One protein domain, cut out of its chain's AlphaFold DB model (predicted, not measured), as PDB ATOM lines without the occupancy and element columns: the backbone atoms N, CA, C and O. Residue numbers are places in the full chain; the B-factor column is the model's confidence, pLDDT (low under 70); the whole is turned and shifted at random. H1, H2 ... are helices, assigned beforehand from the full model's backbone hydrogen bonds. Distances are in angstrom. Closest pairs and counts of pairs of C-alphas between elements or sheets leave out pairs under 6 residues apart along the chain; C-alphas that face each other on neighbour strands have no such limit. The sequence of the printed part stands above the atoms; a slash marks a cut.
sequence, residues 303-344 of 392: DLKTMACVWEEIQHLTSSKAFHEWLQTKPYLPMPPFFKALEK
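Overview. This is residues 303 to 344 of the 392 residues of an uncharacterized protein of Leptidea sinapis (UniProt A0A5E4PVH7). Three short helices with few contacts between them make an open arch: H2, the longest, and H1 are its two sides, with the corner at their tight link, and H3 sits at the open side of the arch, near the first residues of H1, and points out of the plane of the arch. From the far end of H2 the chain folds back toward H3, and residues 328 to 334 of this stretch stand free. The printed part has 42 residues, with named helices H1, H2 and H3 in that order along the chain and no named strand; the class is all helix. The whole is compact, with a radius of gyration of the C-alphas of 10.2 A, and spans 26 by 21 by 17 A.

Arrangement. H2, residues 318 to 328, touches no helix. H1, residues 308 to 314, is close to H2 but not clearly touching; their closest C-alphas, those of Ile 314 and Ser 320, are 6.9 A apart. The two run opposite ways at a steep tilt of 56 degrees. H3, residues 337 to 342, is about perpendicular to H2, at 78 degrees. These two are close but not clearly touching, with the closest C-alphas, those of His 324 and Phe 339, 7.3 A apart. H1 and H3 are near each other, close but not clearly touching: the closest C-alphas, those of Ala 308 and Phe 338, are 5.9 A apart. They run the same way at a steep tilt of 57 degrees. In H2 every O i to N i+4 pair is within hydrogen-bond range; in H1 2 of 3 are, and in H3 1 of 2.

Along the chain. H2 is 15.5 A long from first to last C-alpha, beginning at C-alpha 318 (221.120, 296.868, 262.023). H1 is 10.1 A long and begins at C-alpha 308 (237.646, 301.969, 257.649). H3 is 9.4 A long and ends at C-alpha 342 (233.425, 304.328, 267.949).

Size, cuts and confidence. The two C-alphas farthest apart, those of Leu 304 and Thr 329, are 26.9 A apart. The printed part has no cut. The link from H1 to H2 is tight, and that from H2 to H3 is short. The mean pLDDT of the printed part is 79.5, and residues 340 to 344 are under 70.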
ATOM      1  N   ASP A 303     243.370 303.806 255.710       78.12
ATOM      2  CA  ASP A 303     241.933 303.570 255.538       78.12
ATOM      3  C   ASP A 303     241.630 302.203 254.907       78.12
ATOM      4  O   ASP A 303     240.676 301.530 255.297       78.12
ATOM      5  N   LEU A 304     242.463 301.757 253.957       80.88
ATOM      6  CA  LEU A 304     242.344 300.429 253.347       80.88
ATOM      7  C   LEU A 304     242.895 299.347 254.275       80.88
ATOM      8  O   LEU A 304     242.270 298.298 254.414       80.88
ATOM      9  N   LYS A 305     244.015 299.613 254.962       77.69
ATOM     10  CA  LYS A 305     244.597 298.680 255.942       77.69
ATOM     11  C   LYS A 305     243.620 298.360 257.078       77.69
ATOM     12  O   LYS A 305     243.550 297.228 257.540       77.69
ATOM     13  N   THR A 306     242.865 299.355 257.532       78.81
ATOM     14  CA  THR A 306     241.877 299.211 258.614       78.81
ATOM     15  C   THR A 306     240.480 298.837 258.118       78.81
ATOM     16  O   THR A 306     239.582 298.620 258.934       78.81
ATOM     17  N   MET A 307     240.287 298.767 256.794       80.00
ATOM     18  CA  MET A 307     238.981 298.681 256.131       80.00
ATOM     19  C   MET A 307     237.988 299.766 256.587       80.00
ATOM     20  O   MET A 307     236.777 299.571 256.482       80.00
ATOM     21  N   ALA A 308     238.475 300.905 257.090       79.06
ATOM     22  CA  ALA A 308     237.646 301.969 257.649       79.06
ATOM     23  C   ALA A 308     236.586 302.450 256.650       79.06
ATOM     24  O   ALA A 308     235.418 302.534 257.005       79.06
ATOM     25  N   CYS A 309     236.970 302.642 255.385       80.31
ATOM     26  CA  CYS A 309     236.065 303.055 254.307       80.31
ATOM     27  C   CYS A 309     234.849 302.117 254.157       80.31
ATOM     28  O   CYS A 309     233.712 302.565 254.049       80.31
ATOM     29  N   VAL A 310     235.070 300.800 254.242       82.50
ATOM     30  CA  VAL A 310     233.989 299.807 254.145       82.50
ATOM     31  C   VAL A 310     233.085 299.871 255.374       82.50
ATOM     32  O   VAL A 310     231.863 299.807 255.250       82.50
ATOM     33  N   TRP A 311     233.673 300.005 256.566       80.56
ATOM     34  CA  TRP A 311     232.922 300.030 257.819       80.56
ATOM     35  C   TRP A 311     232.140 301.332 258.040       80.56
ATOM     36  O   TRP A 311     231.048 301.272 258.610       80.56
ATOM     37  N   GLU A 312     232.646 302.475 257.568       80.25
ATOM     38  CA  GLU A 312     231.948 303.769 257.590       80.25
ATOM     39  C   GLU A 312     230.612 303.693 256.844       80.25
ATOM     40  O   GLU A 312     229.578 304.120 257.364       80.25
ATOM     41  N   GLU A 313     230.603 303.080 255.659       80.50
ATOM     42  CA  GLU A 313     229.397 302.997 254.839       80.50
ATOM     43  C   GLU A 313     228.357 302.036 255.414       80.50
ATOM     44  O   GLU A 313     227.167 302.314 255.327       80.50
ATOM     45  N   ILE A 314     228.759 300.934 256.054       82.81
ATOM     46  CA  ILE A 314     227.824 299.896 256.538       82.81
ATOM     47  C   ILE A 314     227.408 300.059 258.006       82.81
ATOM     48  O   ILE A 314     226.611 299.268 258.521       82.81
ATOM     49  N   GLN A 315     227.900 301.086 258.702       76.75
ATOM     50  CA  GLN A 315     227.625 301.316 260.128       76.75
ATOM     51  C   GLN A 315     226.136 301.555 260.442       76.75
ATOM     52  O   GLN A 315     225.654 301.286 261.545       76.75
ATOM     53  N   HIS A 316     225.384 302.090 259.481       78.88
ATOM     54  CA  HIS A 316     223.971 302.405 259.671       78.88
ATOM     55  C   HIS A 316     223.079 301.152 259.719       78.88
ATOM     56  O   HIS A 316     221.967 301.221 260.251       78.88
ATOM     57  N   LEU A 317     223.568 300.013 259.216       86.12
ATOM     58  CA  LEU A 317     222.825 298.760 259.158       86.12
ATOM     59  C   LEU A 317     222.602 298.163 260.556       86.12
ATOM     60  O   LEU A 317     223.447 298.211 261.447       86.12
ATOM     61  N   THR A 318     221.444 297.541 260.756       85.12
ATOM     62  CA  THR A 318     221.120 296.868 262.023       85.12
ATOM     63  C   THR A 318     222.022 295.655 262.269       85.12
ATOM     64  O   THR A 318     222.352 295.350 263.411       85.12
ATOM     65  N   SER A 319     222.463 294.987 261.200       87.38
ATOM     66  CA  SER A 319     223.361 293.830 261.262       87.38
ATOM     67  C   SER A 319     224.748 294.184 261.801       87.38
ATOM     68  O   SER A 319     225.281 293.439 262.617       87.38
ATOM     69  N   SER A 320     225.317 295.325 261.401       85.81
ATOM     70  CA  SER A 320     226.631 295.775 261.879       85.81
ATOM     71  C   SER A 320     226.583 296.212 263.345       85.81
ATOM     72  O   SER A 320     227.497 295.896 264.104       85.81
ATOM     73  N   LYS A 321     225.484 296.836 263.787       84.88
ATOM     74  CA  LYS A 321     225.239 297.148 265.209       84.88
ATOM     75  C   LYS A 321     225.077 295.892 266.066       84.88
ATOM     76  O   LYS A 321     225.724 295.781 267.102       84.88
ATOM     77  N   ALA A 322     224.287 294.922 265.605       87.38
ATOM     78  CA  ALA A 322     224.126 293.643 266.295       87.38
ATOM     79  C   ALA A 322     225.449 292.860 266.363       87.38
ATOM     80  O   ALA A 322     225.749 292.232 267.373       87.38
ATOM     81  N   PHE A 323     226.269 292.927 265.309       86.06
ATOM     82  CA  PHE A 323     227.604 292.331 265.292       86.06
ATOM     83  C   PHE A 323     228.557 293.012 266.284       86.06
ATOM     84  O   PHE A 323     229.293 292.328 266.991       86.06
ATOM     85  N   HIS A 324     228.504 294.341 266.390       85.31
ATOM     86  CA  HIS A 324     229.267 295.094 267.382       85.31
ATOM     87  C   HIS A 324     228.881 294.710 268.819       85.31
ATOM     88  O   HIS A 324     229.749 294.373 269.622       85.31
ATOM     89  N   GLU A 325     227.583 294.686 269.129       86.75
ATOM     90  CA  GLU A 325     227.073 294.234 270.432       86.75
ATOM     91  C   GLU A 325     227.480 292.780 270.721       86.75
ATOM     92  O   GLU A 325     227.920 292.449 271.822       86.75
ATOM     93  N   TRP A 326     227.420 291.909 269.712       87.94
ATOM     94  CA  TRP A 326     227.859 290.521 269.828       87.94
ATOM     95  C   TRP A 326     229.362 290.402 270.127       87.94
ATOM     96  O   TRP A 326     229.744 289.606 270.988       87.94
ATOM     97  N   LEU A 327     230.214 291.214 269.493       87.56
ATOM     98  CA  LEU A 327     231.650 291.255 269.789       87.56
ATOM     99  C   LEU A 327     231.935 291.771 271.207       87.56
ATOM    100  O   LEU A 327     232.817 291.235 271.876       87.56
ATOM    101  N   GLN A 328     231.158 292.734 271.710       84.94
ATOM    102  CA  GLN A 328     231.282 293.210 273.095       84.94
ATOM    103  C   GLN A 328     230.978 292.112 274.126       84.94
ATOM    104  O   GLN A 328     231.624 292.050 275.171       84.94
ATOM    105  N   THR A 329     230.052 291.193 273.826       89.62
ATOM    106  CA  THR A 329     229.782 290.040 274.709       89.62
ATOM    107  C   THR A 329     230.903 288.991 274.721       89.62
ATOM    108  O   THR A 329     230.905 288.108 275.580       89.62
ATOM    109  N   LYS A 330     231.865 289.068 273.788       87.88
ATOM    110  CA  LYS A 330     232.902 288.051 273.557       87.88
ATOM    111  C   LYS A 330     234.303 288.671 273.488       87.88
ATOM    112  O   LYS A 330     234.903 288.725 272.415       87.88
ATOM    113  N   PRO A 331     234.887 289.051 274.639       79.12
ATOM    114  CA  PRO A 331     236.172 289.754 274.691       79.12
ATOM    115  C   PRO A 331     237.385 288.900 274.280       79.12
ATOM    116  O   PRO A 331     238.490 289.421 274.187       79.12
ATOM    117  N   TYR A 332     237.204 287.596 274.040       86.06
ATOM    118  CA  TYR A 332     238.257 286.711 273.536       86.06
ATOM    119  C   TYR A 332     238.506 286.864 272.026       86.06
ATOM    120  O   TYR A 332     239.498 286.345 271.522       86.06
ATOM    121  N   LEU A 333     237.612 287.541 271.297       84.25
ATOM    122  CA  LEU A 333     237.790 287.830 269.876       84.25
ATOM    123  C   LEU A 333     238.423 289.215 269.687       84.25
ATOM    124  O   LEU A 333     238.053 290.162 270.388       84.25
ATOM    125  N   PRO A 334     239.350 289.375 268.726       77.31
ATOM    126  CA  PRO A 334     239.941 290.672 268.441       77.31
ATOM    127  C   PRO A 334     238.879 291.620 267.872       77.31
ATOM    128  O   PRO A 334     238.323 291.391 266.800       77.31
ATOM    129  N   MET A 335     238.609 292.712 268.589       78.88
ATOM    130  CA  MET A 335     237.739 293.780 268.094       78.88
ATOM    131  C   MET A 335     238.436 294.513 266.932       78.88
ATOM    132  O   MET A 335     239.568 294.988 267.125       78.88
ATOM    133  N   PRO A 336     237.791 294.655 265.758       77.88
ATOM    134  CA  PRO A 336     238.362 295.403 264.647       77.88
ATOM    135  C   PRO A 336     238.736 296.842 265.056       77.88
ATOM    136  O   PRO A 336     237.991 297.471 265.816       77.88
ATOM    137  N   PRO A 337     239.859 297.397 264.553       74.44
ATOM    138  CA  PRO A 337     240.351 298.726 264.939       74.44
ATOM    139  C   PRO A 337     239.308 299.836 264.779       74.44
ATOM    140  O   PRO A 337     239.224 300.735 265.613       74.44
ATOM    141  N   PHE A 338     238.476 299.733 263.741       70.88
ATOM    142  CA  PHE A 338     237.440 300.710 263.431       70.88
ATOM    143  C   PHE A 338     236.311 300.749 264.479       70.88
ATOM    144  O   PHE A 338     235.870 301.824 264.877       70.88
ATOM    145  N   PHE A 339     235.896 299.600 265.021       71.00
ATOM    146  CA  PHE A 339     234.885 299.553 266.083       71.00
ATOM    147  C   PHE A 339     235.405 300.096 267.421       71.00
ATOM    148  O   PHE A 339     234.663 300.756 268.142       71.00
ATOM    149  N   LYS A 340     236.705 299.930 267.712       66.31
ATOM    150  CA  LYS A 340     237.350 300.541 268.892       66.31
ATOM    151  C   LYS A 340     237.329 302.076 268.845       66.31
ATOM    152  O   LYS A 340     237.330 302.723 269.890       66.31
ATOM    153  N   ALA A 341     237.326 302.673 267.649       63.59
ATOM    154  CA  ALA A 341     237.264 304.124 267.487       63.59
ATOM    155  C   ALA A 341     235.880 304.699 267.843       63.59
ATOM    156  O   ALA A 341     235.803 305.819 268.347       63.59
ATOM    157  N   LEU A 342     234.806 303.923 267.657       62.00
ATOM    158  CA  LEU A 342     233.425 304.328 267.949       62.00
ATOM    159  C   LEU A 342     233.094 304.365 269.446       62.00
ATOM    160  O   LEU A 342     232.168 305.069 269.849       62.00
ATOM    161  N   GLU A 343     233.847 303.641 270.277       58.91
ATOM    162  CA  GLU A 343     233.691 303.686 271.735       58.91
ATOM    163  C   GLU A 343     234.169 305.012 272.343       58.91
ATOM    164  O   GLU A 343     233.801 305.328 273.473       58.91
ATOM    165  N   LYS A 344     234.937 305.831 271.605       56.75
ATOM    166  CA  LYS A 344     235.274 307.193 272.037       56.75
ATOM    167  C   LYS A 344     234.051 308.099 271.822       56.75
ATOM    168  O   LYS A 344     233.687 308.366 270.676       56.75
TER     169      LYS A 344